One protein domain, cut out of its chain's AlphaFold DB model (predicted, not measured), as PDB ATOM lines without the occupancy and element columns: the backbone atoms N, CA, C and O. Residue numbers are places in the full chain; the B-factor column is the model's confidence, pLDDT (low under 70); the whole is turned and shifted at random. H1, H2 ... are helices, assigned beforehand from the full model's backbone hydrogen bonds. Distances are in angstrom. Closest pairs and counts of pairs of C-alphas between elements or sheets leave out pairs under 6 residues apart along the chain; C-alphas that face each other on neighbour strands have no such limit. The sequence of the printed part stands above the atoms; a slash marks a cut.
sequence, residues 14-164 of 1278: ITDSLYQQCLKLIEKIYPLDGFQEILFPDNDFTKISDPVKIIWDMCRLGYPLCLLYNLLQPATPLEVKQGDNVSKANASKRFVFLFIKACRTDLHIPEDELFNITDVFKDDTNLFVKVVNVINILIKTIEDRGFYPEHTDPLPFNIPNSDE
ATOM      1  N   ILE A  14     -37.722 -13.362  17.009       52.34
ATOM      2  CA  ILE A  14     -38.938 -14.080  16.629       52.34
ATOM      3  C   ILE A  14     -39.044 -13.956  15.111       52.34
ATOM      4  O   ILE A  14     -39.382 -12.893  14.599       52.34
ATOM      5  N   THR A  15     -38.698 -15.019  14.390       70.81
ATOM      6  CA  THR A  15     -38.874 -15.078  12.939       70.81
ATOM      7  C   THR A  15     -40.352 -15.256  12.618       70.81
ATOM      8  O   THR A  15     -41.014 -16.110  13.214       70.81
ATOM      9  N   ASP A  16     -40.864 -14.459  11.680       85.50
ATOM     10  CA  ASP A  16     -42.246 -14.553  11.199       85.50
ATOM     11  C   ASP A  16     -42.602 -15.996  10.809       85.50
ATOM     12  O   ASP A  16     -41.818 -16.670  10.133       85.50
ATOM     13  N   SER A  17     -43.790 -16.469  11.195       91.25
ATOM     14  CA  SER A  17     -44.305 -17.755  10.711       91.25
ATOM     15  C   SER A  17     -44.524 -17.728   9.192       91.25
ATOM     16  O   SER A  17     -44.652 -16.662   8.592       91.25
ATOM     17  N   LEU A  18     -44.649 -18.894   8.548       93.12
ATOM     18  CA  LEU A  18     -44.988 -18.966   7.118       93.12
ATOM     19  C   LEU A  18     -46.305 -18.224   6.784       93.12
ATOM     20  O   LEU A  18     -46.413 -17.625   5.717       93.12
ATOM     21  N   TYR A  19     -47.270 -18.199   7.709       92.56
ATOM     22  CA  TYR A  19     -48.503 -17.411   7.598       92.56
ATOM     23  C   TYR A  19     -48.212 -15.902   7.621       92.56
ATOM     24  O   TYR A  19     -48.630 -15.184   6.711       92.56
ATOM     25  N   GLN A  20     -47.431 -15.426   8.598       90.56
ATOM     26  CA  GLN A  20     -47.034 -14.013   8.707       90.56
ATOM     27  C   GLN A  20     -46.172 -13.550   7.518       90.56
ATOM     28  O   GLN A  20     -46.374 -12.452   7.006       90.56
ATOM     29  N   GLN A  21     -45.254 -14.393   7.030       92.12
ATOM     30  CA  GLN A  21     -44.463 -14.126   5.824       92.12
ATOM     31  C   GLN A  21     -45.357 -13.994   4.584       92.12
ATOM     32  O   GLN A  21     -45.177 -13.068   3.796       92.12
ATOM     33  N   CYS A  22     -46.349 -14.876   4.422       93.31
ATOM     34  CA  CYS A  22     -47.284 -14.791   3.301       93.31
ATOM     35  C   CYS A  22     -48.213 -13.571   3.400       93.31
ATOM     36  O   CYS A  22     -48.495 -12.969   2.370       93.31
ATOM     37  N   LEU A  23     -48.627 -13.140   4.600       90.06
ATOM     38  CA  LEU A  23     -49.365 -11.880   4.777       90.06
ATOM     39  C   LEU A  23     -48.541 -10.661   4.343       90.06
ATOM     40  O   LEU A  23     -49.022  -9.867   3.540       90.06
ATOM     41  N   LYS A  24     -47.287 -10.554   4.800       89.50
ATOM     42  CA  LYS A  24     -46.374  -9.466   4.401       89.50
ATOM     43  C   LYS A  24     -46.048  -9.503   2.902       89.50
ATOM     44  O   LYS A  24     -45.832  -8.460   2.293       89.50
ATOM     45  N   LEU A  25     -46.057 -10.685   2.276       92.06
ATOM     46  CA  LEU A  25     -45.980 -10.808   0.816       92.06
ATOM     47  C   LEU A  25     -47.270 -10.372   0.109       92.06
ATOM     48  O   LEU A  25     -47.166  -9.722  -0.923       92.06
ATOM     49  N   ILE A  26     -48.466 -10.665   0.632       91.31
ATOM     50  CA  ILE A  26     -49.727 -10.147   0.064       91.31
ATOM     51  C   ILE A  26     -49.750  -8.616   0.139       91.31
ATOM     52  O   ILE A  26     -50.042  -7.973  -0.864       91.31
ATOM     53  N   GLU A  27     -49.374  -8.039   1.281       88.38
ATOM     54  CA  GLU A  27     -49.265  -6.587   1.485       88.38
ATOM     55  C   GLU A  27     -48.317  -5.918   0.475       88.38
ATOM     56  O   GLU A  27     -48.631  -4.851  -0.046       88.38
ATOM     57  N   LYS A  28     -47.197  -6.574   0.139       89.06
ATOM     58  CA  LYS A  28     -46.213  -6.071  -0.835       89.06
ATOM     59  C   LYS A  28     -46.510  -6.398  -2.303       89.06
ATOM     60  O   LYS A  28     -45.967  -5.750  -3.191       89.06
ATOM     61  N   ILE A  29     -47.319  -7.419  -2.588       90.88
ATOM     62  CA  ILE A  29     -47.620  -7.850  -3.965       90.88
ATOM     63  C   ILE A  29     -48.939  -7.251  -4.464       90.88
ATOM     64  O   ILE A  29     -49.045  -6.922  -5.641       90.88
ATOM     65  N   TYR A  30     -49.935  -7.067  -3.595       89.62
ATOM     66  CA  TYR A  30     -51.250  -6.541  -3.977       89.62
ATOM     67  C   TYR A  30     -51.230  -5.140  -4.628       89.62
ATOM     68  O   TYR A  30     -52.000  -4.939  -5.568       89.62
ATOM     69  N   PRO A  31     -50.380  -4.176  -4.215       87.75
ATOM     70  CA  PRO A  31     -50.339  -2.852  -4.844       87.75
ATOM     71  C   PRO A  31     -49.684  -2.817  -6.234       87.75
ATOM     72  O   PRO A  31     -49.629  -1.756  -6.847       87.75
ATOM     73  N   LEU A  32     -49.141  -3.937  -6.720       87.38
ATOM     74  CA  LEU A  32     -48.442  -4.009  -8.003       87.38
ATOM     75  C   LEU A  32     -49.450  -4.172  -9.153       87.38
ATOM     76  O   LEU A  32     -50.440  -4.896  -9.024       87.38
ATOM     77  N   ASP A  33     -49.193  -3.527 -10.294       82.69
ATOM     78  CA  ASP A  33     -50.122  -3.502 -11.433       82.69
ATOM     79  C   ASP A  33     -50.553  -4.908 -11.884       82.69
ATOM     80  O   ASP A  33     -49.737  -5.749 -12.274       82.69
ATOM     81  N   GLY A  34     -51.866  -5.159 -11.844       82.31
ATOM     82  CA  GLY A  34     -52.487  -6.413 -12.268       82.31
ATOM     83  C   GLY A  34     -52.442  -7.550 -11.241       82.31
ATOM     84  O   GLY A  34     -53.023  -8.604 -11.495       82.31
ATOM     85  N   PHE A  35     -51.810  -7.378 -10.076       88.56
ATOM     86  CA  PHE A  35     -51.770  -8.428  -9.047       88.56
ATOM     87  C   PHE A  35     -53.050  -8.530  -8.212       88.56
ATOM     88  O   PHE A  35     -53.280  -9.565  -7.585       88.56
ATOM     89  N   GLN A  36     -53.924  -7.523  -8.260       87.62
ATOM     90  CA  GLN A  36     -55.208  -7.513  -7.556       87.62
ATOM     91  C   GLN A  36     -56.097  -8.676  -8.035       87.62
ATOM     92  O   GLN A  36     -56.529  -9.497  -7.226       87.62
ATOM     93  N   GLU A  37     -56.268  -8.821  -9.355       85.81
ATOM     94  CA  GLU A  37     -57.017  -9.928  -9.976       85.81
ATOM     95  C   GLU A  37     -56.293 -11.283  -9.867       85.81
ATOM     96  O   GLU A  37     -56.932 -12.333  -9.903       85.81
ATOM     97  N   ILE A  38     -54.964 -11.297  -9.719       87.81
ATOM     98  CA  ILE A  38     -54.190 -12.542  -9.578       87.81
ATOM     99  C   ILE A  38     -54.337 -13.123  -8.165       87.81
ATOM    100  O   ILE A  38     -54.474 -14.339  -8.014       87.81
ATOM    101  N   LEU A  39     -54.303 -12.272  -7.134       88.44
ATOM    102  CA  LEU A  39     -54.466 -12.676  -5.733       88.44
ATOM    103  C   LEU A  39     -55.946 -12.882  -5.363       88.44
ATOM    104  O   LEU A  39     -56.268 -13.817  -4.627       88.44
ATOM    105  N   PHE A  40     -56.849 -12.051  -5.901       89.00
ATOM    106  CA  PHE A  40     -58.286 -12.076  -5.612       89.00
ATOM    107  C   PHE A  40     -59.141 -12.009  -6.900       89.00
ATOM    108  O   PHE A  40     -59.801 -10.998  -7.139       89.00
ATOM    109  N   PRO A  41     -59.215 -13.094  -7.706       82.50
ATOM    110  CA  PRO A  41     -59.896 -13.101  -9.014       82.50
ATOM    111  C   PRO A  41     -61.370 -12.670  -9.026       82.50
ATOM    112  O   PRO A  41     -61.887 -12.267 -10.063       82.50
ATOM    113  N   ASP A  42     -62.048 -12.761  -7.879       82.31
ATOM    114  CA  ASP A  42     -63.469 -12.431  -7.716       82.31
ATOM    115  C   ASP A  42     -63.696 -11.162  -6.856       82.31
ATOM    116  O   ASP A  42     -64.831 -10.875  -6.481       82.31
ATOM    117  N   ASN A  43     -62.629 -10.454  -6.447       80.50
ATOM    118  CA  ASN A  43     -62.608  -9.519  -5.299       80.50
ATOM    119  C   ASN A  43     -63.103 -10.139  -3.967       80.50
ATOM    120  O   ASN A  43     -63.489  -9.449  -3.026       80.50
ATOM    121  N   ASP A  44     -63.083 -11.469  -3.872       81.94
ATOM    122  CA  ASP A  44     -63.472 -12.218  -2.679       81.94
ATOM    123  C   ASP A  44     -62.331 -12.243  -1.653       81.94
ATOM    124  O   ASP A  44     -61.503 -13.160  -1.606       81.94
ATOM    125  N   PHE A  45     -62.311 -11.211  -0.813       81.56
ATOM    126  CA  PHE A  45     -61.328 -11.042   0.250       81.56
ATOM    127  C   PHE A  45     -61.498 -12.027   1.419       81.56
ATOM    128  O   PHE A  45     -60.599 -12.116   2.250       81.56
ATOM    129  N   THR A  46     -62.572 -12.834   1.488       75.19
ATOM    130  CA  THR A  46     -62.730 -13.843   2.565       75.19
ATOM    131  C   THR A  46     -61.612 -14.895   2.542       75.19
ATOM    132  O   THR A  46     -61.221 -15.442   3.580       75.19
ATOM    133  N   LYS A  47     -61.016 -15.095   1.358       76.94
ATOM    134  CA  LYS A  47     -59.841 -15.934   1.109       76.94
ATOM    135  C   LYS A  47     -58.591 -15.504   1.903       76.94
ATOM    136  O   LYS A  47     -57.716 -16.345   2.088       76.94
ATOM    137  N   ILE A  48     -58.503 -14.267   2.424       82.75
ATOM    138  CA  ILE A  48     -57.361 -13.791   3.246       82.75
ATOM    139  C   ILE A  48     -57.132 -14.628   4.515       82.75
ATOM    140  O   ILE A  48     -56.043 -14.620   5.082       82.75
ATOM    141  N   SER A  49     -58.146 -15.388   4.939       78.12
ATOM    142  CA  SER A  49     -58.048 -16.375   6.016       78.12
ATOM    143  C   SER A  49     -56.983 -17.461   5.774       78.12
ATOM    144  O   SER A  49     -56.429 -17.964   6.749       78.12
ATOM    145  N   ASP A  50     -56.628 -17.770   4.519       87.69
ATOM    146  CA  ASP A  50     -55.486 -18.627   4.162       87.69
ATOM    147  C   ASP A  50     -54.515 -17.899   3.200       87.69
ATOM    148  O   ASP A  50     -54.530 -18.108   1.979       87.69
ATOM    149  N   PRO A  51     -53.636 -17.031   3.737       90.81
ATOM    150  CA  PRO A  51     -52.705 -16.237   2.942       90.81
ATOM    151  C   PRO A  51     -51.585 -17.094   2.340       90.81
ATOM    152  O   PRO A  51     -51.032 -16.754   1.292       90.81
ATOM    153  N   VAL A  52     -51.271 -18.234   2.967       93.06
ATOM    154  CA  VAL A  52     -50.278 -19.188   2.460       93.06
ATOM    155  C   VAL A  52     -50.794 -19.812   1.170       93.06
ATOM    156  O   VAL A  52     -50.078 -19.821   0.169       93.06
ATOM    157  N   LYS A  53     -52.056 -20.253   1.148       92.06
ATOM    158  CA  LYS A  53     -52.698 -20.780  -0.058       92.06
ATOM    159  C   LYS A  53     -52.842 -19.733  -1.165       92.06
ATOM    160  O   LYS A  53     -52.639 -20.096  -2.322       92.06
ATOM    161  N   ILE A  54     -53.133 -18.465  -0.848       92.25
ATOM    162  CA  ILE A  54     -53.164 -17.379  -1.853       92.25
ATOM    163  C   ILE A  54     -51.814 -17.282  -2.581       92.25
ATOM    164  O   ILE A  54     -51.767 -17.405  -3.809       92.25
ATOM    165  N   ILE A  55     -50.705 -17.129  -1.846       94.81
ATOM    166  CA  ILE A  55     -49.370 -17.036  -2.462       94.81
ATOM    167  C   ILE A  55     -48.995 -18.352  -3.165       94.81
ATOM    168  O   ILE A  55     -48.387 -18.322  -4.235       94.81
ATOM    169  N   TRP A  56     -49.391 -19.516  -2.637       94.69
ATOM    170  CA  TRP A  56     -49.089 -20.814  -3.255       94.69
ATOM    171  C   TRP A  56     -49.807 -21.008  -4.593       94.69
ATOM    172  O   TRP A  56     -49.178 -21.408  -5.578       94.69
ATOM    173  N   ASP A  57     -51.096 -20.684  -4.669       92.44
ATOM    174  CA  ASP A  57     -51.863 -20.805  -5.907       92.44
ATOM    175  C   ASP A  57     -51.430 -19.744  -6.940       92.44
ATOM    176  O   ASP A  57     -51.276 -20.087  -8.116       92.44
ATOM    177  N   MET A  58     -51.063 -18.524  -6.513       93.12
ATOM    178  CA  MET A  58     -50.364 -17.541  -7.362       93.12
ATOM    179  C   MET A  58     -49.069 -18.129  -7.956       93.12
ATOM    180  O   MET A  58     -48.844 -18.054  -9.167       93.12
ATOM    181  N   CYS A  59     -48.222 -18.759  -7.134       93.75
ATOM    182  CA  CYS A  59     -46.986 -19.391  -7.609       93.75
ATOM    183  C   CYS A  59     -47.270 -20.525  -8.608       93.75
ATOM    184  O   CYS A  59     -46.569 -20.653  -9.615       93.75
ATOM    185  N   ARG A  60     -48.320 -21.325  -8.371       92.31
ATOM    186  CA  ARG A  60     -48.738 -22.443  -9.238       92.31
ATOM    187  C   ARG A  60     -49.247 -21.988 -10.610       92.31
ATOM    188  O   ARG A  60     -49.115 -22.752 -11.565       92.31
ATOM    189  N   LEU A  61     -49.741 -20.756 -10.761       90.56
ATOM    190  CA  LEU A  61     -50.012 -20.169 -12.084       90.56
ATOM    191  C   LEU A  61     -48.724 -19.973 -12.906       90.56
ATOM    192  O   LEU A  61     -48.758 -20.049 -14.138       90.56
ATOM    193  N   GLY A  62     -47.586 -19.757 -12.241       90.50
ATOM    194  CA  GLY A  62     -46.243 -19.634 -12.814       90.50
ATOM    195  C   GLY A  62     -45.962 -18.304 -13.514       90.50
ATOM    196  O   GLY A  62     -44.898 -17.721 -13.315       90.50
ATOM    197  N   TYR A  63     -46.908 -17.793 -14.306       90.38
ATOM    198  CA  TYR A  63     -46.756 -16.503 -14.985       90.38
ATOM    199  C   TYR A  63     -46.636 -15.285 -14.043       90.38
ATOM    200  O   TYR A  63     -45.865 -14.391 -14.397       90.38
ATOM    201  N   PRO A  64     -47.266 -15.225 -12.844       92.56
ATOM    202  CA  PRO A  64     -47.111 -14.070 -11.954       92.56
ATOM    203  C   PRO A  64     -45.670 -13.893 -11.467       92.56
ATOM    204  O   PRO A  64     -45.212 -12.770 -11.306       92.56
ATOM    205  N   LEU A  65     -44.908 -14.985 -11.331       93.31
ATOM    206  CA  LEU A  65     -43.481 -14.925 -10.993       93.31
ATOM    207  C   LEU A  65     -42.664 -14.238 -12.102       93.31
ATOM    208  O   LEU A  65     -41.747 -13.473 -11.817       93.31
ATOM    209  N   CYS A  66     -43.028 -14.456 -13.372       92.25
ATOM    210  CA  CYS A  66     -42.418 -13.747 -14.501       92.25
ATOM    211  C   CYS A  66     -42.797 -12.257 -14.514       92.25
ATOM    212  O   CYS A  66     -41.957 -11.429 -14.854       92.25
ATOM    213  N   LEU A  67     -44.028 -11.908 -14.115       90.25
ATOM    214  CA  LEU A  67     -44.454 -10.512 -13.974       90.25
ATOM    215  C   LEU A  67     -43.695  -9.806 -12.838       90.25
ATOM    216  O   LEU A  67     -43.112  -8.757 -13.091       90.25
ATOM    217  N   LEU A  68     -43.597 -10.418 -11.647       91.12
ATOM    218  CA  LEU A  68     -42.785  -9.893 -10.536       91.12
ATOM    219  C   LEU A  68     -41.324  -9.692 -10.955       91.12
ATOM    220  O   LEU A  68     -40.729  -8.663 -10.655       91.12
ATOM    221  N   TYR A  69     -40.745 -10.649 -11.686       91.88
ATOM    222  CA  TYR A  69     -39.379 -10.521 -12.190       91.88
ATOM    223  C   TYR A  69     -39.212  -9.341 -13.166       91.88
ATOM    224  O   TYR A  69     -38.219  -8.618 -13.098       91.88
ATOM    225  N   ASN A  70     -40.191  -9.100 -14.042       90.75
ATOM    226  CA  ASN A  70     -40.131  -8.015 -15.025       90.75
ATOM    227  C   ASN A  70     -40.157  -6.608 -14.392       90.75
ATOM    228  O   ASN A  70     -39.667  -5.668 -15.019       90.75
ATOM    229  N   LEU A  71     -40.632  -6.456 -13.148       87.69
ATOM    230  CA  LEU A  71     -40.574  -5.189 -12.397       87.69
ATOM    231  C   LEU A  71     -39.136  -4.728 -12.097       87.69
ATOM    232  O   LEU A  71     -38.902  -3.541 -11.898       87.69
ATOM    233  N   LEU A  72     -38.146  -5.629 -12.145       86.56
ATOM    234  CA  LEU A  72     -36.718  -5.287 -12.044       86.56
ATOM    235  C   LEU A  72     -36.157  -4.539 -13.271       86.56
ATOM    236  O   LEU A  72     -34.956  -4.256 -13.295       86.56
ATOM    237  N   GLN A  73     -36.989  -4.303 -14.291       84.38
ATOM    238  CA  GLN A  73     -36.637  -3.748 -15.603       84.38
ATOM    239  C   GLN A  73     -35.425  -4.455 -16.261       84.38
ATOM    240  O   GLN A  73     -34.445  -3.808 -16.637       84.38
ATOM    241  N   PRO A  74     -35.450  -5.800 -16.389       85.31
ATOM    242  CA  PRO A  74     -34.351  -6.568 -16.970       85.31
ATOM    243  C   PRO A  74     -34.168  -6.257 -18.464       85.31
ATOM    244  O   PRO A  74     -35.136  -6.043 -19.193       85.31
ATOM    245  N   ALA A  75     -32.923  -6.323 -18.950       80.06
ATOM    246  CA  ALA A  75     -32.580  -6.029 -20.348       80.06
ATOM    247  C   ALA A  75     -33.291  -6.939 -21.375       80.06
ATOM    248  O   ALA A  75     -33.461  -6.555 -22.531       80.06
ATOM    249  N   THR A  76     -33.733  -8.128 -20.954       83.50
ATOM    250  CA  THR A  76     -34.661  -8.984 -21.703       83.50
ATOM    251  C   THR A  76     -35.810  -9.430 -20.789       83.50
ATOM    252  O   THR A  76     -35.627 -10.382 -20.024       83.50
ATOM    253  N   PRO A  77     -36.987  -8.779 -20.844       86.06
ATOM    254  CA  PRO A  77     -38.163  -9.198 -20.084       86.06
ATOM    255  C   PRO A  77     -38.611 -10.627 -20.416       86.06
ATOM    256  O   PRO A  77     -38.530 -11.083 -21.560       86.06
ATOM    257  N   LEU A  78     -39.125 -11.337 -19.413       87.06
ATOM    258  CA  LEU A  78     -39.677 -12.679 -19.568       87.06
ATOM    259  C   LEU A  78     -41.030 -12.608 -20.287       87.06
ATOM    260  O   LEU A  78     -42.011 -12.092 -19.748       87.06
ATOM    261  N   GLU A  79     -41.087 -13.149 -21.508       81.44
ATOM    262  CA  GLU A  79     -42.289 -13.134 -22.346       81.44
ATOM    263  C   GLU A  79     -43.423 -14.011 -21.780       81.44
ATOM    264  O   GLU A  79     -43.426 -15.238 -21.933       81.44
ATOM    265  N   VAL A  80     -44.457 -13.377 -21.220       78.69
ATOM    266  CA  VAL A  80     -45.713 -14.036 -20.819       78.69
ATOM    267  C   VAL A  80     -46.642 -14.205 -22.032       78.69
ATOM    268  O   VAL A  80     -47.730 -13.642 -22.114       78.69
ATOM    269  N   LYS A  81     -46.203 -14.990 -23.023       67.12
ATOM    270  CA  LYS A  81     -47.044 -15.379 -24.167       67.12
ATOM    271  C   LYS A  81     -47.887 -16.600 -23.801       67.12
ATOM    272  O   LYS A  81     -47.350 -17.694 -23.620       67.12
ATOM    273  N   GLN A  82     -49.206 -16.421 -23.716       57.16
ATOM    274  CA  GLN A  82     -50.147 -17.543 -23.672       57.16
ATOM    275  C   GLN A  82     -50.129 -18.229 -25.043       57.16
ATOM    276  O   GLN A  82     -50.549 -17.644 -26.033       57.16
ATOM    277  N   GLY A  83     -49.556 -19.433 -25.123       52.78
ATOM    278  CA  GLY A  83     -49.480 -20.196 -26.370       52.78
ATOM    279  C   GLY A  83     -50.650 -21.164 -26.494       52.78
ATOM    280  O   GLY A  83     -50.727 -22.109 -25.708       52.78
ATOM    281  N   ASP A  84     -51.500 -20.975 -27.505       48.47
ATOM    282  CA  ASP A  84     -52.799 -21.659 -27.675       48.47
ATOM    283  C   ASP A  84     -52.730 -23.197 -27.680       48.47
ATOM    284  O   ASP A  84     -53.706 -23.878 -27.381       48.47
ATOM    285  N   ASN A  85     -51.557 -23.757 -27.992       55.03
ATOM    286  CA  ASN A  85     -51.318 -25.195 -28.127       55.03
ATOM    287  C   ASN A  85     -50.623 -25.847 -26.910       55.03
ATOM    288  O   ASN A  85     -50.186 -26.996 -26.995       55.03
ATOM    289  N   VAL A  86     -50.485 -25.150 -25.774       57.84
ATOM    290  CA  VAL A  86     -49.838 -25.695 -24.563       57.84
ATOM    291  C   VAL A  86     -50.856 -25.880 -23.437       57.84
ATOM    292  O   VAL A  86     -51.439 -24.920 -22.945       57.84
ATOM    293  N   SER A  87     -51.021 -27.123 -22.966       64.75
ATOM    294  CA  SER A  87     -51.834 -27.430 -21.774       64.75
ATOM    295  C   SER A  87     -51.448 -26.531 -20.593       64.75
ATOM    296  O   SER A  87     -50.258 -26.401 -20.292       64.75
ATOM    297  N   LYS A  88     -52.440 -25.949 -19.901       71.62
ATOM    298  CA  LYS A  88     -52.244 -24.923 -18.855       71.62
ATOM    299  C   LYS A  88     -51.153 -25.302 -17.841       71.62
ATOM    300  O   LYS A  88     -50.260 -24.507 -17.577       71.62
ATOM    301  N   ALA A  89     -51.142 -26.551 -17.366       73.38
ATOM    302  CA  ALA A  89     -50.137 -27.044 -16.417       73.38
ATOM    303  C   ALA A  89     -48.697 -27.085 -16.977       73.38
ATOM    304  O   ALA A  89     -47.736 -26.919 -16.226       73.38
ATOM    305  N   ASN A  90     -48.523 -27.294 -18.286       81.69
ATOM    306  CA  ASN A  90     -47.213 -27.245 -18.944       81.69
ATOM    307  C   ASN A  90     -46.772 -25.798 -19.215       81.69
ATOM    308  O   ASN A  90     -45.582 -25.504 -19.116       81.69
ATOM    309  N   ALA A  91     -47.715 -24.887 -19.487       83.62
ATOM    310  CA  ALA A  91     -47.435 -23.456 -19.589       83.62
ATOM    311  C   ALA A  91     -46.957 -22.892 -18.236       83.62
ATOM    312  O   ALA A  91     -45.876 -22.312 -18.168       83.62
ATOM    313  N   SER A  92     -47.674 -23.166 -17.140       88.62
ATOM    314  CA  SER A  92     -47.266 -22.757 -15.788       88.62
ATOM    315  C   SER A  92     -45.884 -23.293 -15.399       88.62
ATOM    316  O   SER A  92     -45.036 -22.525 -14.952       88.62
ATOM    317  N   LYS A  93     -45.592 -24.578 -15.658       91.00
ATOM    318  CA  LYS A  93     -44.249 -25.157 -15.436       91.00
ATOM    319  C   LYS A  93     -43.156 -24.475 -16.265       91.00
ATOM    320  O   LYS A  93     -42.051 -24.288 -15.757       91.00
ATOM    321  N   ARG A  94     -43.447 -24.075 -17.511       89.94
ATOM    322  CA  ARG A  94     -42.524 -23.293 -18.352       89.94
ATOM    323  C   ARG A  94     -42.254 -21.911 -17.753       89.94
ATOM    324  O   ARG A  94     -41.098 -21.503 -17.740       89.94
ATOM    325  N   PHE A  95     -43.267 -21.210 -17.246       91.69
ATOM    326  CA  PHE A  95     -43.068 -19.906 -16.602       91.69
ATOM    327  C   PHE A  95     -42.257 -20.020 -15.303       91.69
ATOM    328  O   PHE A  95     -41.291 -19.283 -15.133       91.69
ATOM    329  N   VAL A  96     -42.543 -21.017 -14.452       93.62
ATOM    330  CA  VAL A  96     -41.724 -21.313 -13.257       93.62
ATOM    331  C   VAL A  96     -40.261 -21.604 -13.636       93.62
ATOM    332  O   VAL A  96     -39.348 -21.085 -13.002       93.62
ATOM    333  N   PHE A  97     -40.009 -22.371 -14.704       93.38
ATOM    334  CA  PHE A  97     -38.649 -22.618 -15.201       93.38
ATOM    335  C   PHE A  97     -37.943 -21.348 -15.711       93.38
ATOM    336  O   PHE A  97     -36.767 -21.144 -15.416       93.38
ATOM    337  N   LEU A  98     -38.644 -20.499 -16.472       92.31
ATOM    338  CA  LEU A  98     -38.097 -19.234 -16.978       92.31
ATOM    339  C   LEU A  98     -37.724 -18.286 -15.832       92.31
ATOM    340  O   LEU A  98     -36.645 -17.698 -15.864       92.31
ATOM    341  N   PHE A  99     -38.570 -18.216 -14.803       94.38
ATOM    342  CA  PHE A  99     -38.312 -17.477 -13.572       94.38
ATOM    343  C   PHE A  99     -37.059 -17.985 -12.838       94.38
ATOM    344  O   PHE A  99     -36.114 -17.221 -12.655       94.38
ATOM    345  N   ILE A 100     -36.991 -19.285 -12.509       93.25
ATOM    346  CA  ILE A 100     -35.825 -19.895 -11.835       93.25
ATOM    347  C   ILE A 100     -34.533 -19.638 -12.630       93.25
ATOM    348  O   ILE A 100     -33.496 -19.307 -12.052       93.25
ATOM    349  N   LYS A 101     -34.589 -19.747 -13.967       91.56
ATOM    350  CA  LYS A 101     -33.446 -19.454 -14.840       91.56
ATOM    351  C   LYS A 101     -32.970 -18.005 -14.675       91.56
ATOM    352  O   LYS A 101     -31.769 -17.811 -14.507       91.56
ATOM    353  N   ALA A 102     -33.883 -17.031 -14.714       90.62
ATOM    354  CA  ALA A 102     -33.566 -15.607 -14.593       90.62
ATOM    355  C   ALA A 102     -33.036 -15.241 -13.195       90.62
ATOM    356  O   ALA A 102     -32.041 -14.529 -13.078       90.62
ATOM    357  N   CYS A 103     -33.613 -15.804 -12.128       91.25
ATOM    358  CA  CYS A 103     -33.095 -15.644 -10.766       91.25
ATOM    359  C   CYS A 103     -31.636 -16.120 -10.627       91.25
ATOM    360  O   CYS A 103     -30.841 -15.490  -9.931       91.25
ATOM    361  N   ARG A 104     -31.254 -17.191 -11.334       90.75
ATOM    362  CA  ARG A 104     -29.866 -17.669 -11.355       90.75
ATOM    363  C   ARG A 104     -28.940 -16.787 -12.206       90.75
ATOM    364  O   ARG A 104     -27.813 -16.520 -11.797       90.75
ATOM    365  N   THR A 105     -29.372 -16.357 -13.394       87.75
ATOM    366  CA  THR A 105     -28.494 -15.617 -14.323       87.75
ATOM    367  C   THR A 105     -28.362 -14.132 -13.998       87.75
ATOM    368  O   THR A 105     -27.269 -13.596 -14.160       87.75
ATOM    369  N   ASP A 106     -29.421 -13.494 -13.494       84.25
ATOM    370  CA  ASP A 106     -29.552 -12.028 -13.478       84.25
ATOM    371  C   ASP A 106     -29.679 -11.457 -12.048       84.25
ATOM    372  O   ASP A 106     -29.447 -10.268 -11.824       84.25
ATOM    373  N   LEU A 107     -30.048 -12.301 -11.073       85.19
ATOM    374  CA  LEU A 107     -30.023 -11.993  -9.632       85.19
ATOM    375  C   LEU A 107     -28.906 -12.735  -8.878       85.19
ATOM    376  O   LEU A 107     -28.674 -12.446  -7.709       85.19
ATOM    377  N   HIS A 108     -28.216 -13.673  -9.536       87.81
ATOM    378  CA  HIS A 108     -27.124 -14.479  -8.975       87.81
ATOM    379  C   HIS A 108     -27.467 -15.228  -7.669       87.81
ATOM    380  O   HIS A 108     -26.577 -15.499  -6.863       87.81
ATOM    381  N   ILE A 109     -28.739 -15.602  -7.476       88.25
ATOM    382  CA  ILE A 109     -29.153 -16.459  -6.353       88.25
ATOM    383  C   ILE A 109     -28.489 -17.842  -6.527       88.25
ATOM    384  O   ILE A 109     -28.559 -18.399  -7.631       88.25
ATOM    385  N   PRO A 110     -27.825 -18.397  -5.495       87.25
ATOM    386  CA  PRO A 110     -27.086 -19.651  -5.614       87.25
ATOM    387  C   PRO A 110     -28.022 -20.871  -5.708       87.25
ATOM    388  O   PRO A 110     -29.191 -20.831  -5.318       87.25
ATOM    389  N   GLU A 111     -27.524 -21.972  -6.281       85.62
ATOM    390  CA  GLU A 111     -28.361 -23.123  -6.671       85.62
ATOM    391  C   GLU A 111     -28.930 -23.934  -5.491       85.62
ATOM    392  O   GLU A 111     -29.869 -24.705  -5.680       85.62
ATOM    393  N   ASP A 112     -28.399 -23.754  -4.283       83.75
ATOM    394  CA  ASP A 112     -28.874 -24.354  -3.034       83.75
ATOM    395  C   ASP A 112     -29.989 -23.541  -2.344       83.75
ATOM    396  O   ASP A 112     -30.868 -24.126  -1.696       83.75
ATOM    397  N   GLU A 113     -30.017 -22.217  -2.537       85.38
ATOM    398  CA  GLU A 113     -31.119 -21.340  -2.106       85.38
ATOM    399  C   GLU A 113     -32.304 -21.366  -3.087       85.38
ATOM    400  O   GLU A 113     -33.458 -21.246  -2.668       85.38
ATOM    401  N   LEU A 114     -32.042 -21.579  -4.382       90.94
ATOM    402  CA  LEU A 114     -33.081 -21.717  -5.406       90.94
ATOM    403  C   LEU A 114     -33.993 -22.938  -5.171       90.94
ATOM    404  O   LEU A 114     -33.583 -23.998  -4.695       90.94
ATOM    405  N   PHE A 115     -35.263 -22.791  -5.556       94.06
ATOM    406  CA  PHE A 115     -36.255 -23.868  -5.556       94.06
ATOM    407  C   PHE A 115     -36.370 -24.529  -6.938       94.06
ATOM    408  O   PHE A 115     -36.141 -23.900  -7.972       94.06
ATOM    409  N   ASN A 116     -36.774 -25.800  -6.976       93.56
ATOM    410  CA  ASN A 116     -37.021 -26.530  -8.220       93.56
ATOM    411  C   ASN A 116     -38.459 -26.329  -8.705       93.56
ATOM    412  O   ASN A 116     -39.369 -26.073  -7.921       93.56
ATOM    413  N   ILE A 117     -38.717 -26.583  -9.993       92.44
ATOM    414  CA  ILE A 117     -40.079 -26.535 -10.561       92.44
ATOM    415  C   ILE A 117     -41.055 -27.406  -9.745       92.44
ATOM    416  O   ILE A 117     -42.203 -27.022  -9.544       92.44
ATOM    417  N   THR A 118     -40.613 -28.565  -9.243       92.62
ATOM    418  CA  THR A 118     -41.434 -29.470  -8.419       92.62
ATOM    419  C   THR A 118     -41.939 -28.856  -7.122       92.62
ATOM    420  O   THR A 118     -42.953 -29.311  -6.601       92.62
ATOM    421  N   ASP A 119     -41.245 -27.853  -6.603       92.75
ATOM    422  CA  ASP A 119     -41.358 -27.419  -5.211       92.75
ATOM    423  C   ASP A 119     -42.548 -26.455  -5.041       92.75
ATOM    424  O   ASP A 119     -43.169 -26.401  -3.986       92.75
ATOM    425  N   VAL A 120     -42.963 -25.817  -6.143       92.31
ATOM    426  CA  VAL A 120     -44.219 -25.059  -6.283       92.31
ATOM    427  C   VAL A 120     -45.446 -25.978  -6.431       92.31
ATOM    428  O   VAL A 120     -46.527 -25.670  -5.927       92.31
ATOM    429  N   PHE A 121     -45.306 -27.103  -7.146       91.62
ATOM    430  CA  PHE A 121     -46.436 -27.969  -7.535       91.62
ATOM    431  C   PHE A 121     -46.684 -29.165  -6.611       91.62
ATOM    432  O   PHE A 121     -47.730 -29.803  -6.722       91.62
ATOM    433  N   LYS A 122     -45.744 -29.489  -5.720       91.62
ATOM    434  CA  LYS A 122     -45.992 -30.401  -4.600       91.62
ATOM    435  C   LYS A 122     -46.890 -29.731  -3.554       91.62
ATOM    436  O   LYS A 122     -47.143 -28.526  -3.589       91.62
ATOM    437  N   ASP A 123     -47.362 -30.548  -2.625       90.25
ATOM    438  CA  ASP A 123     -48.110 -30.127  -1.448       90.25
ATOM    439  C   ASP A 123     -47.262 -30.429  -0.202       90.25
ATOM    440  O   ASP A 123     -47.465 -31.431   0.477       90.25
ATOM    441  N   ASP A 124     -46.225 -29.615   0.008       91.81
ATOM    442  CA  ASP A 124     -45.191 -29.762   1.044       91.81
ATOM    443  C   ASP A 124     -44.692 -28.364   1.446       91.81
ATOM    444  O   ASP A 124     -44.114 -27.638   0.631       91.81
ATOM    445  N   THR A 125     -44.941 -27.960   2.693       93.25
ATOM    446  CA  THR A 125     -44.587 -26.619   3.182       93.25
ATOM    447  C   THR A 125     -43.080 -26.426   3.340       93.25
ATOM    448  O   THR A 125     -42.613 -25.294   3.231       93.25
ATOM    449  N   ASN A 126     -42.289 -27.494   3.515       90.50
ATOM    450  CA  ASN A 126     -40.826 -27.386   3.576       90.50
ATOM    451  C   ASN A 126     -40.254 -26.890   2.244       90.50
ATOM    452  O   ASN A 126     -39.335 -26.070   2.216       90.50
ATOM    453  N   LEU A 127     -40.835 -27.366   1.143       90.94
ATOM    454  CA  LEU A 127     -40.491 -26.940  -0.208       90.94
ATOM    455  C   LEU A 127     -41.050 -25.546  -0.513       90.94
ATOM    456  O   LEU A 127     -40.343 -24.715  -1.082       90.94
ATOM    457  N   PHE A 128     -42.275 -25.250  -0.068       94.81
ATOM    458  CA  PHE A 128     -42.885 -23.938  -0.285       94.81
ATOM    459  C   PHE A 128     -42.166 -22.793   0.454       94.81
ATOM    460  O   PHE A 128     -42.058 -21.700  -0.096       94.81
ATOM    461  N   VAL A 129     -41.567 -23.038   1.628       92.31
ATOM    462  CA  VAL A 129     -40.710 -22.044   2.312       92.31
ATOM    463  C   VAL A 129     -39.539 -21.593   1.427       92.31
ATOM    464  O   VAL A 129     -39.222 -20.405   1.412       92.31
ATOM    465  N   LYS A 130     -38.936 -22.478   0.614       91.50
ATOM    466  CA  LYS A 130     -37.907 -22.054  -0.359       91.50
ATOM    467  C   LYS A 130     -38.470 -21.124  -1.439       91.50
ATOM    468  O   LYS A 130     -37.809 -20.160  -1.817       91.50
ATOM    469  N   VAL A 131     -39.691 -21.385  -1.912       94.81
ATOM    470  CA  VAL A 131     -40.387 -20.528  -2.889       94.81
ATOM    471  C   VAL A 131     -40.630 -19.136  -2.297       94.81
ATOM    472  O   VAL A 131     -40.263 -18.134  -2.907       94.81
ATOM    473  N   VAL A 132     -41.168 -19.080  -1.075       94.81
ATOM    474  CA  VAL A 132     -41.411 -17.839  -0.320       94.81
ATOM    475  C   VAL A 132     -40.114 -17.061  -0.069       94.81
ATOM    476  O   VAL A 132     -40.084 -15.852  -0.287       94.81
ATOM    477  N   ASN A 133     -39.014 -17.731   0.290       92.94
ATOM    478  CA  ASN A 133     -37.711 -17.084   0.485       92.94
ATOM    479  C   ASN A 133     -37.182 -16.419  -0.798       92.94
ATOM    480  O   ASN A 133     -36.756 -15.267  -0.753       92.94
ATOM    481  N   VAL A 134     -37.256 -17.093  -1.951       93.75
ATOM    482  CA  VAL A 134     -36.819 -16.510  -3.236       93.75
ATOM    483  C   VAL A 134     -37.714 -15.338  -3.663       93.75
ATOM    484  O   VAL A 134     -37.209 -14.360  -4.213       93.75
ATOM    485  N   ILE A 135     -39.017 -15.377  -3.365       94.25
ATOM    486  CA  ILE A 135     -39.923 -14.240  -3.606       94.25
ATOM    487  C   ILE A 135     -39.597 -13.069  -2.667       94.25
ATOM    488  O   ILE A 135     -39.540 -11.932  -3.126       94.25
ATOM    489  N   ASN A 136     -39.292 -13.320  -1.390       92.62
ATOM    490  CA  ASN A 136     -38.827 -12.282  -0.463       92.62
ATOM    491  C   ASN A 136     -37.518 -11.620  -0.942       92.62
ATOM    492  O   ASN A 136     -37.406 -10.396  -0.899       92.62
ATOM    493  N   ILE A 137     -36.556 -12.398  -1.457       91.25
ATOM    494  CA  ILE A 137     -35.318 -11.873  -2.065       91.25
ATOM    495  C   ILE A 137     -35.634 -11.011  -3.299       91.25
ATOM    496  O   ILE A 137     -35.073  -9.923  -3.453       91.25
ATOM    497  N   LEU A 138     -36.552 -11.459  -4.162       91.62
ATOM    498  CA  LEU A 138     -36.981 -10.713  -5.348       91.62
ATOM    499  C   LEU A 138     -37.629  -9.371  -4.984       91.62
ATOM    500  O   LEU A 138     -37.184  -8.339  -5.478       91.62
ATOM    501  N   ILE A 139     -38.639  -9.383  -4.108       91.00
ATOM    502  CA  ILE A 139     -39.356  -8.179  -3.668       91.00
ATOM    503  C   ILE A 139     -38.387  -7.198  -3.000       91.00
ATOM    504  O   ILE A 139     -38.348  -6.030  -3.383       91.00
ATOM    505  N   LYS A 140     -37.498  -7.677  -2.116       90.19
ATOM    506  CA  LYS A 140     -36.440  -6.836  -1.537       90.19
ATOM    507  C   LYS A 140     -35.512  -6.248  -2.608       90.19
ATOM    508  O   LYS A 140     -35.090  -5.109  -2.483       90.19
ATOM    509  N   THR A 141     -35.213  -6.981  -3.681       90.12
ATOM    510  CA  THR A 141     -34.372  -6.463  -4.777       90.12
ATOM    511  C   THR A 141     -35.098  -5.421  -5.641       90.12
ATOM    512  O   THR A 141     -34.444  -4.567  -6.236       90.12
ATOM    513  N   ILE A 142     -36.432  -5.452  -5.710       88.75
ATOM    514  CA  ILE A 142     -37.252  -4.405  -6.346       88.75
ATOM    515  C   ILE A 142     -37.253  -3.138  -5.467       88.75
ATOM    516  O   ILE A 142     -37.052  -2.036  -5.981       88.75
ATOM    517  N   GLU A 143     -37.381  -3.305  -4.145       89.44
ATOM    518  CA  GLU A 143     -37.282  -2.236  -3.136       89.44
ATOM    519  C   GLU A 143     -35.889  -1.578  -3.125       89.44
ATOM    520  O   GLU A 143     -35.781  -0.371  -3.333       89.44
ATOM    521  N   ASP A 144     -34.815  -2.367  -2.984       88.94
ATOM    522  CA  ASP A 144     -33.410  -1.914  -2.959       88.94
ATOM    523  C   ASP A 144     -32.987  -1.184  -4.260       88.94
ATOM    524  O   ASP A 144     -32.006  -0.437  -4.261       88.94
ATOM    525  N   ARG A 145     -33.705  -1.394  -5.377       87.88
ATOM    526  CA  ARG A 145     -33.478  -0.713  -6.669       87.88
ATOM    527  C   ARG A 145     -34.355   0.524  -6.887       87.88
ATOM    528  O   ARG A 145     -34.132   1.230  -7.866       87.88
ATOM    529  N   GLY A 146     -35.336   0.787  -6.020       84.00
ATOM    530  CA  GLY A 146     -36.295   1.881  -6.202       84.00
ATOM    531  C   GLY A 146     -37.301   1.651  -7.339       84.00
ATOM    532  O   GLY A 146     -37.809   2.614  -7.902       84.00
ATOM    533  N   PHE A 147     -37.583   0.391  -7.694       82.62
ATOM    534  CA  PHE A 147     -38.620   0.032  -8.677       82.62
ATOM    535  C   PHE A 147     -39.968  -0.335  -8.029       82.62
ATOM    536  O   PHE A 147     -40.915  -0.695  -8.725       82.62
ATOM    537  N   TYR A 148     -40.057  -0.258  -6.701       83.06
ATOM    538  CA  TYR A 148     -41.301  -0.426  -5.955       83.06
ATOM    539  C   TYR A 148     -42.112   0.890  -5.962       83.06
ATOM    540  O   TYR A 148     -41.494   1.952  -5.859       83.06
ATOM    541  N   PRO A 149     -43.458   0.876  -6.068       76.62
ATOM    542  CA  PRO A 149     -44.248   2.111  -6.115       76.62
ATOM    543  C   PRO A 149     -44.084   2.978  -4.855       76.62
ATOM    544  O   PRO A 149     -44.301   2.506  -3.742       76.62
ATOM    545  N   GLU A 150     -43.763   4.268  -5.021       68.56
ATOM    546  CA  GLU A 150     -43.639   5.215  -3.893       68.56
ATOM    547  C   GLU A 150     -44.981   5.489  -3.189       68.56
ATOM    548  O   GLU A 150     -45.009   5.896  -2.026       68.56
ATOM    549  N   HIS A 151     -46.097   5.296  -3.896       67.62
ATOM    550  CA  HIS A 151     -47.460   5.499  -3.409       67.62
ATOM    551  C   HIS A 151     -48.297   4.259  -3.736       67.62
ATOM    552  O   HIS A 151     -48.853   4.137  -4.824       67.62
ATOM    553  N   THR A 152     -48.360   3.326  -2.791       69.06
ATOM    554  CA  THR A 152     -49.241   2.155  -2.848       69.06
ATOM    555  C   THR A 152     -50.587   2.477  -2.211       69.06
ATOM    556  O   THR A 152     -50.616   2.902  -1.052       69.06
ATOM    557  N   ASP A 153     -51.691   2.213  -2.911       65.12
ATOM    558  CA  ASP A 153     -53.007   2.190  -2.266       65.12
ATOM    559  C   ASP A 153     -53.023   1.127  -1.146       65.12
ATOM    560  O   ASP A 153     -52.488   0.026  -1.334       65.12
ATOM    561  N   PRO A 154     -53.611   1.426   0.028       68.44
ATOM    562  CA  PRO A 154     -53.730   0.453   1.105       68.44
ATOM    563  C   PRO A 154     -54.660  -0.697   0.700       68.44
ATOM    564  O   PRO A 154     -55.568  -0.534  -0.119       68.44
ATOM    565  N   LEU A 155     -54.470  -1.865   1.320       78.06
ATOM    566  CA  LEU A 155     -55.365  -3.006   1.131       78.06
ATOM    567  C   LEU A 155     -56.827  -2.605   1.429       78.06
ATOM    568  O   LEU A 155     -57.083  -1.954   2.443       78.06
ATOM    569  N   PRO A 156     -57.814  -3.034   0.614       73.00
ATOM    570  CA  PRO A 156     -59.230  -2.697   0.815       73.00
ATOM    571  C   PRO A 156     -59.877  -3.427   2.012       73.00
ATOM    572  O   PRO A 156     -61.090  -3.358   2.212       73.00
ATOM    573  N   PHE A 157     -59.074  -4.138   2.801       71.88
ATOM    574  CA  PHE A 157     -59.424  -4.850   4.022       71.88
ATOM    575  C   PHE A 157     -58.236  -4.775   4.989       71.88
ATOM    576  O   PHE A 157     -57.080  -4.782   4.565       71.88
ATOM    577  N   ASN A 158     -58.502  -4.768   6.296       67.56
ATOM    578  CA  ASN A 158     -57.434  -4.912   7.281       67.56
ATOM    579  C   ASN A 158     -56.882  -6.344   7.235       67.56
ATOM    580  O   ASN A 158     -57.643  -7.309   7.350       67.56
ATOM    581  N   ILE A 159     -55.559  -6.488   7.144       67.06
ATOM    582  CA  ILE A 159     -54.896  -7.740   7.525       67.06
ATOM    583  C   ILE A 159     -55.175  -7.998   9.020       67.06
ATOM    584  O   ILE A 159     -55.124  -7.049   9.806       67.06
ATOM    585  N   PRO A 160     -55.427  -9.253   9.445       60.72
ATOM    586  CA  PRO A 160     -55.433  -9.639  10.857       60.72
ATOM    587  C   PRO A 160     -54.046  -9.428  11.483       60.72
ATOM    588  O   PRO A 160     -53.173 -10.295  11.455       60.72
ATOM    589  N   ASN A 161     -53.820  -8.213  11.974       49.09
ATOM    590  CA  ASN A 161     -52.491  -7.692  12.245       49.09
ATOM    591  C   ASN A 161     -51.907  -8.311  13.527       49.09
ATOM    592  O   ASN A 161     -52.533  -8.251  14.587       49.09
ATOM    593  N   SER A 162     -50.705  -8.899  13.462       49.25
ATOM    594  CA  SER A 162     -50.085  -9.547  14.633       49.25
ATOM    595  C   SER A 162     -49.727  -8.564  15.748       49.25
ATOM    596  O   SER A 162     -49.597  -8.967  16.907       49.25
ATOM    597  N   ASP A 163     -49.600  -7.289  15.392       41.56
ATOM    598  CA  ASP A 163     -49.000  -6.251  16.222       41.56
ATOM    599  C   ASP A 163     -50.075  -5.334  16.848       41.56
ATOM    600  O   ASP A 163     -49.810  -4.649  17.835       41.56
ATOM    601  N   GLU A 164     -51.320  -5.402  16.352       43.16
ATOM    602  CA  GLU A 164     -52.515  -4.774  16.949       43.16
ATOM    603  C   GLU A 164     -53.333  -5.744  17.822       43.16
ATOM    604  O   GLU A 164     -54.455  -5.437  18.234       43.16
TER     605      GLU A 164
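Overview. This is residues 14 to 164 of the 1278 residues of an uncharacterized protein of Anaeromyces robustus (UniProt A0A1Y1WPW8). H4 crosses the body of this domain from H1 at one end to H6 at the other, and H1, H8, H5 and H6 come one after another across that body, each at a shallow tilt to the next. Short H7 packs between H4, H6 and H8, short H2 packs on H4, and H3 lies at the rim. The printed part has 151 residues with eight named helices, H1 to H8 in order along the chain, and no named strand; its class is all helix. It is compact, with a radius of gyration of the C-alphas of 15.1 A and spans of 44 by 33 by 29 A.

Along the chain. H1, residues 18 to 29, begins with C-alpha 18 at (-44.988, -18.966, 7.118) and is 15.9 A long. H2 is residues 35 to 39, and H3 is residues 45 to 49. H4, residues 51 to 61, is 15.8 A long, and H5 is residues 63 to 70. H6, residues 88 to 106, is 26.6 A long, and H7 is residues 117 to 121. H8, residues 125 to 144, the longest helix, covers 27.8 A and ends with C-alpha 144 at (-33.410, -1.914, -2.959).

Arrangement. H4 is the hub, touching four helices. It touches H1 at a steep tilt of 62 degrees, the closest C-alphas being those of Cys 22 and Val 52, 5.4 A apart. H2 touches H4 at Leu 39 and Ile 54, their closest C-alphas, 6.2 A. H4 and H7 touch, closest at the C-alphas of Arg 60 and Val 120, 6.0 A. H4 and H6 only just touch, with 3 pairs of C-alphas within 8 A, closest at Leu 61 and Ser 92, 5.3 A. H1 touches H8 the same way at a shallow tilt of 34 degrees, only just short of steep, closest at the C-alphas of Leu 18 and Val 129, 7.1 A. H5 touches H6, with its residues 92 to 99 alone, at a shallow tilt of 23 degrees; the closest C-alphas are those of Tyr 63 and Phe 95, 5.3 A. H5 and H8 only just touch, with 3 pairs of C-alphas within 8 A, closest at Tyr 69 and Leu 138, 7.3 A. H3 touches no helix. Every O i to N i+4 pair is within hydrogen-bond range in H1, H2, H4, H5 and H6; H8 has 15 of 16, H3 has 0 of 1 but 2 of 2 O i to N i+3 pairs, and H7 has 0 of 1 and 1 of 2.

Size, cuts and confidence. The C-alphas farthest apart, those of Asn 85 and Glu 164, are 49.5 A from each other. The printed part has no cut. The link from H5 to H6, residues 71 to 87, is long, and residues 145 to 164 hold no named element. Mean pLDDT of the printed part is 84.3; residue 14 and residues 81 to 87, 150 to 154 and 158 to 164 are under 70.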